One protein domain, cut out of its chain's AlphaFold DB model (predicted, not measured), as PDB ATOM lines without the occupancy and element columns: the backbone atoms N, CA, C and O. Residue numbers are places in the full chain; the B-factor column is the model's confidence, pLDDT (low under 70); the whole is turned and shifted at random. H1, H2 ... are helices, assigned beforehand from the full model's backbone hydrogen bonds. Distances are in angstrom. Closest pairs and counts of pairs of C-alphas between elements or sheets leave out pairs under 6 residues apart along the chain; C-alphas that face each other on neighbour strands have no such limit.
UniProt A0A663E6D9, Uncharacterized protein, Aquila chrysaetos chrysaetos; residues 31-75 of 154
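This is residues 31 to 75 of the 154 residues of an uncharacterized protein of Aquila chrysaetos chrysaetos (UniProt A0A663E6D9). A short helix, H1, stands near the beginning of one long helix, H2, and the two make an L with a short foot and a long, free arm. H2 makes the long axis, and residues 49 to 75 stick out with nothing packed on them. The printed part has 45 residues with two named helices, H1 then H2, and no named strand; its class is all helix. It is extended, with a radius of gyration of the C-alphas of 16.8 A and spans of 52 by 23 by 6 A.

H1 holds residues 33 to 38 and begins at C-alpha 33, (-32.828, 7.543, -0.698). H2 holds residues 44 to 73, 43.4 A from first to last C-alpha, and ends at C-alpha 73, (-62.227, 33.956, -11.772).

H1 and H2 are close but not clearly touching; their closest C-alphas, those of Asp 38 and Arg 45, are 6.9 A apart. They run opposite ways at a steep tilt of 60 degrees. In H2 every O i to N i+4 pair is within hydrogen-bond range; in H1 1 of 2 is, beside 2 of 3 O i to N i+3 pairs.

The C-alphas farthest apart, those of Pro 41 and Lys 75, are 51.9 A apart. The printed part has no cut, and the link from H1 to H2 is tight. Residues 31 to 43 have pLDDT under 70.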
ATOM      1  N   GLN A  31     -30.799   1.091  -0.553       59.78
ATOM      2  CA  GLN A  31     -30.874   1.931  -1.754       59.78
ATOM      3  C   GLN A  31     -31.999   2.965  -1.705       59.78
ATOM      4  O   GLN A  31     -31.982   3.886  -2.519       59.78
ATOM      5  N   ASP A  32     -32.909   2.868  -0.732       64.31
ATOM      6  CA  ASP A  32     -33.964   3.855  -0.518       64.31
ATOM      7  C   ASP A  32     -33.346   5.213  -0.107       64.31
ATOM      8  O   ASP A  32     -32.760   5.340   0.981       64.31
ATOM      9  N   PRO A  33     -33.416   6.240  -0.976       62.69
ATOM     10  CA  PRO A  33     -32.828   7.543  -0.698       62.69
ATOM     11  C   PRO A  33     -33.464   8.231   0.517       62.69
ATOM     12  O   PRO A  33     -32.792   9.055   1.148       62.69
ATOM     13  N   ASP A  34     -34.700   7.879   0.882       62.84
ATOM     14  CA  ASP A  34     -35.392   8.461   2.031       62.84
ATOM     15  C   ASP A  34     -34.867   7.875   3.352       62.84
ATOM     16  O   ASP A  34     -34.523   8.632   4.266       62.84
ATOM     17  N   ARG A  35     -34.612   6.559   3.424       62.12
ATOM     18  CA  ARG A  35     -33.957   5.927   4.592       62.12
ATOM     19  C   ARG A  35     -32.521   6.411   4.825       62.12
ATOM     20  O   ARG A  35     -32.099   6.539   5.977       62.12
ATOM     21  N   LYS A  36     -31.762   6.734   3.766       62.66
ATOM     22  CA  LYS A  36     -30.397   7.298   3.901       62.66
ATOM     23  C   LYS A  36     -30.387   8.649   4.619       62.66
ATOM     24  O   LYS A  36     -29.436   8.957   5.337       62.66
ATOM     25  N   ARG A  37     -31.434   9.461   4.439       59.31
ATOM     26  CA  ARG A  37     -31.578  10.772   5.097       59.31
ATOM     27  C   ARG A  37     -31.921  10.624   6.580       59.31
ATOM     28  O   ARG A  37     -31.456  11.422   7.397       59.31
ATOM     29  N   ASP A  38     -32.650   9.569   6.937       61.69
ATOM     30  CA  ASP A  38     -33.014   9.249   8.320       61.69
ATOM     31  C   ASP A  38     -31.853   8.700   9.160       61.69
ATOM     32  O   ASP A  38     -31.894   8.800  10.389       61.69
ATOM     33  N   ALA A  39     -30.785   8.199   8.534       64.81
ATOM     34  CA  ALA A  39     -29.572   7.740   9.215       64.81
ATOM     35  C   ALA A  39     -28.635   8.881   9.671       64.81
ATOM     36  O   ALA A  39     -27.679   8.639  10.409       64.81
ATOM     37  N   LEU A  40     -28.882  10.133   9.257       65.50
ATOM     38  CA  LEU A  40     -27.993  11.252   9.581       65.50
ATOM     39  C   LEU A  40     -27.999  11.577  11.090       65.50
ATOM     40  O   LEU A  40     -29.063  11.640  11.709       65.50
ATOM     41  N   PRO A  41     -26.843  11.863  11.714       68.88
ATOM     42  CA  PRO A  41     -26.805  12.302  13.105       68.88
ATOM     43  C   PRO A  41     -27.571  13.622  13.311       68.88
ATOM     44  O   PRO A  41     -27.683  14.461  12.412       68.88
ATOM     45  N   GLN A  42     -28.081  13.843  14.527       69.62
ATOM     46  CA  GLN A  42     -28.432  15.202  14.968       69.62
ATOM     47  C   GLN A  42     -27.167  16.074  14.849       69.62
ATOM     48  O   GLN A  42     -26.105  15.609  15.267       69.62
ATOM     49  N   PRO A  43     -27.228  17.288  14.266       68.94
ATOM     50  CA  PRO A  43     -28.405  18.135  14.021       68.94
ATOM     51  C   PRO A  43     -28.907  18.166  12.562       68.94
ATOM     52  O   PRO A  43     -29.877  18.861  12.259       68.94
ATOM     53  N   PHE A  44     -28.282  17.434  11.637       71.56
ATOM     54  CA  PHE A  44     -28.561  17.565  10.196       71.56
ATOM     55  C   PHE A  44     -29.992  17.152   9.815       71.56
ATOM     56  O   PHE A  44     -30.617  17.786   8.966       71.56
ATOM     57  N   ARG A  45     -30.567  16.164  10.517       72.44
ATOM     58  CA  ARG A  45     -31.992  15.800  10.374       72.44
ATOM     59  C   ARG A  45     -32.936  16.934  10.758       72.44
ATOM     60  O   ARG A  45     -33.963  17.121  10.116       72.44
ATOM     61  N   MET A  46     -32.593  17.692  11.798       79.00
ATOM     62  CA  MET A  46     -33.403  18.822  12.252       79.00
ATOM     63  C   MET A  46     -33.404  19.937  11.205       79.00
ATOM     64  O   MET A  46     -34.459  20.485  10.909       79.00
ATOM     65  N   VAL A  47     -32.253  20.201  10.576       82.19
ATOM     66  CA  VAL A  47     -32.154  21.155   9.461       82.19
ATOM     67  C   VAL A  47     -33.046  20.726   8.297       82.19
ATOM     68  O   VAL A  47     -33.841  21.531   7.826       82.19
ATOM     69  N   ASN A  48     -32.989  19.457   7.877       80.94
ATOM     70  CA  ASN A  48     -33.822  18.969   6.774       80.94
ATOM     71  C   ASN A  48     -35.327  19.083   7.078       80.94
ATOM     72  O   ASN A  48     -36.099  19.520   6.229       80.94
ATOM     73  N   LYS A  49     -35.744  18.760   8.311       82.94
ATOM     74  CA  LYS A  49     -37.139  18.917   8.753       82.94
ATOM     75  C   LYS A  49     -37.591  20.375   8.748       82.94
ATOM     76  O   LYS A  49     -38.686  20.661   8.283       82.94
ATOM     77  N   LEU A  50     -36.751  21.293   9.226       87.38
ATOM     78  CA  LEU A  50     -37.061  22.726   9.217       87.38
ATOM     79  C   LEU A  50     -37.166  23.272   7.792       87.38
ATOM     80  O   LEU A  50     -38.090  24.018   7.493       87.38
ATOM     81  N   VAL A  51     -36.252  22.874   6.906       89.44
ATOM     82  CA  VAL A  51     -36.288  23.263   5.490       89.44
ATOM     83  C   VAL A  51     -37.550  22.724   4.814       89.44
ATOM     84  O   VAL A  51     -38.248  23.477   4.142       89.44
ATOM     85  N   THR A  52     -37.882  21.454   5.049       89.25
ATOM     86  CA  THR A  52     -39.103  20.826   4.518       89.25
ATOM     87  C   THR A  52     -40.352  21.554   5.010       89.25
ATOM     88  O   THR A  52     -41.179  21.946   4.196       89.25
ATOM     89  N   LEU A  53     -40.432  21.860   6.308       92.69
ATOM     90  CA  LEU A  53     -41.545  22.607   6.895       92.69
ATOM     91  C   LEU A  53     -41.714  24.002   6.273       92.69
ATOM     92  O   LEU A  53     -42.833  24.469   6.078       92.69
ATOM     93  N   VAL A  54     -40.613  24.692   5.953       95.69
ATOM     94  CA  VAL A  54     -40.677  25.992   5.263       95.69
ATOM     95  C   VAL A  54     -41.275  25.836   3.866       95.69
ATOM     96  O   VAL A  54     -42.110  26.654   3.478       95.69
ATOM     97  N   PHE A  55     -40.886  24.796   3.127       96.31
ATOM     98  CA  PHE A  55     -41.445  24.524   1.805       96.31
ATOM     99  C   PHE A  55     -42.919  24.123   1.865       96.31
ATOM    100  O   PHE A  55     -43.707  24.670   1.100       96.31
ATOM    101  N   GLU A  56     -43.302  23.245   2.791       95.50
ATOM    102  CA  GLU A  56     -44.696  22.841   3.005       95.50
ATOM    103  C   GLU A  56     -45.576  24.053   3.334       95.50
ATOM    104  O   GLU A  56     -46.582  24.287   2.669       95.50
ATOM    105  N   ASN A  57     -45.145  24.897   4.277       96.50
ATOM    106  CA  ASN A  57     -45.867  26.121   4.630       96.50
ATOM    107  C   ASN A  57     -45.970  27.096   3.450       96.50
ATOM    108  O   ASN A  57     -47.011  27.722   3.237       96.50
ATOM    109  N   ALA A  58     -44.890  27.264   2.681       97.25
ATOM    110  CA  ALA A  58     -44.904  28.123   1.504       97.25
ATOM    111  C   ALA A  58     -45.877  27.592   0.442       97.25
ATOM    112  O   ALA A  58     -46.631  28.381  -0.132       97.25
ATOM    113  N   MET A  59     -45.893  26.275   0.224       97.19
ATOM    114  CA  MET A  59     -46.799  25.619  -0.714       97.19
ATOM    115  C   MET A  59     -48.258  25.786  -0.281       97.19
ATOM    116  O   MET A  59     -49.066  26.248  -1.080       97.19
ATOM    117  N   GLU A  60     -48.581  25.560   0.997       96.75
ATOM    118  CA  GLU A  60     -49.941  25.739   1.527       96.75
ATOM    119  C   GLU A  60     -50.454  27.176   1.310       96.75
ATOM    120  O   GLU A  60     -51.605  27.413   0.926       96.75
ATOM    121  N   ILE A  61     -49.587  28.176   1.517       97.06
ATOM    122  CA  ILE A  61     -49.925  29.583   1.274       97.06
ATOM    123  C   ILE A  61     -50.199  29.836  -0.215       97.06
ATOM    124  O   ILE A  61     -51.112  30.605  -0.543       97.06
ATOM    125  N   ILE A  62     -49.410  29.241  -1.110       96.75
ATOM    126  CA  ILE A  62     -49.581  29.378  -2.562       96.75
ATOM    127  C   ILE A  62     -50.893  28.725  -2.997       96.75
ATOM    128  O   ILE A  62     -51.715  29.406  -3.608       96.75
ATOM    129  N   GLU A  63     -51.138  27.478  -2.600       96.50
ATOM    130  CA  GLU A  63     -52.358  26.732  -2.925       96.50
ATOM    131  C   GLU A  63     -53.607  27.475  -2.454       96.50
ATOM    132  O   GLU A  63     -54.547  27.692  -3.220       96.50
ATOM    133  N   ARG A  64     -53.595  27.980  -1.214       95.69
ATOM    134  CA  ARG A  64     -54.704  28.781  -0.687       95.69
ATOM    135  C   ARG A  64     -54.959  30.019  -1.548       95.69
ATOM    136  O   ARG A  64     -56.111  30.341  -1.841       95.69
ATOM    137  N   ARG A  65     -53.906  30.729  -1.968       94.88
ATOM    138  CA  ARG A  65     -54.028  31.916  -2.834       94.88
ATOM    139  C   ARG A  65     -54.547  31.560  -4.224       94.88
ATOM    140  O   ARG A  65     -55.325  32.338  -4.778       94.88
ATOM    141  N   GLU A  66     -54.129  30.433  -4.783       94.81
ATOM    142  CA  GLU A  66     -54.608  29.951  -6.078       94.81
ATOM    143  C   GLU A  66     -56.083  29.571  -6.016       94.81
ATOM    144  O   GLU A  66     -56.855  30.111  -6.809       94.81
ATOM    145  N   MET A  67     -56.508  28.816  -4.999       94.06
ATOM    146  CA  MET A  67     -57.924  28.515  -4.766       94.06
ATOM    147  C   MET A  67     -58.772  29.791  -4.685       94.06
ATOM    148  O   MET A  67     -59.802  29.909  -5.351       94.06
ATOM    149  N   PHE A  68     -58.333  30.804  -3.928       92.31
ATOM    150  CA  PHE A  68     -59.054  32.082  -3.863       92.31
ATOM    151  C   PHE A  68     -59.119  32.800  -5.220       92.31
ATOM    152  O   PHE A  68     -60.155  33.388  -5.548       92.31
ATOM    153  N   ARG A  69     -58.047  32.764  -6.018       90.50
ATOM    154  CA  ARG A  69     -58.025  33.350  -7.369       90.50
ATOM    155  C   ARG A  69     -58.942  32.599  -8.326       90.50
ATOM    156  O   ARG A  69     -59.614  33.245  -9.122       90.50
ATOM    157  N   GLU A  70     -58.991  31.274  -8.259       90.50
ATOM    158  CA  GLU A  70     -59.900  30.454  -9.064       90.50
ATOM    159  C   GLU A  70     -61.356  30.748  -8.722       90.50
ATOM    160  O   GLU A  70     -62.139  31.068  -9.615       90.50
ATOM    161  N   VAL A  71     -61.696  30.787  -7.430       88.88
ATOM    162  CA  VAL A  71     -63.030  31.195  -6.970       88.88
ATOM    163  C   VAL A  71     -63.383  32.594  -7.477       88.88
ATOM    164  O   VAL A  71     -64.514  32.827  -7.893       88.88
ATOM    165  N   GLN A  72     -62.437  33.538  -7.485       86.06
ATOM    166  CA  GLN A  72     -62.670  34.874  -8.039       86.06
ATOM    167  C   GLN A  72     -62.837  34.883  -9.561       86.06
ATOM    168  O   GLN A  72     -63.706  35.599 -10.050       86.06
ATOM    169  N   LYS A  73     -62.063  34.094 -10.314       84.31
ATOM    170  CA  LYS A  73     -62.227  33.956 -11.772       84.31
ATOM    171  C   LYS A  73     -63.588  33.365 -12.137       84.31
ATOM    172  O   LYS A  73     -64.167  33.750 -13.146       84.31
ATOM    173  N   LEU A  74     -64.097  32.455 -11.307       84.94
ATOM    174  CA  LEU A  74     -65.412  31.836 -11.479       84.94
ATOM    175  C   LEU A  74     -66.573  32.773 -11.108       84.94
ATOM    176  O   LEU A  74     -67.718  32.485 -11.457       84.94
ATOM    177  N   LYS A  75     -66.317  33.904 -10.434       86.19
ATOM    178  CA  LYS A  75     -67.355  34.910 -10.173       86.19
ATOM    179  C   LYS A  75     -67.694  35.654 -11.461       86.19
ATOM    180  O   LYS A  75     -67.059  36.645 -11.815       86.19
TER     181      LYS A  75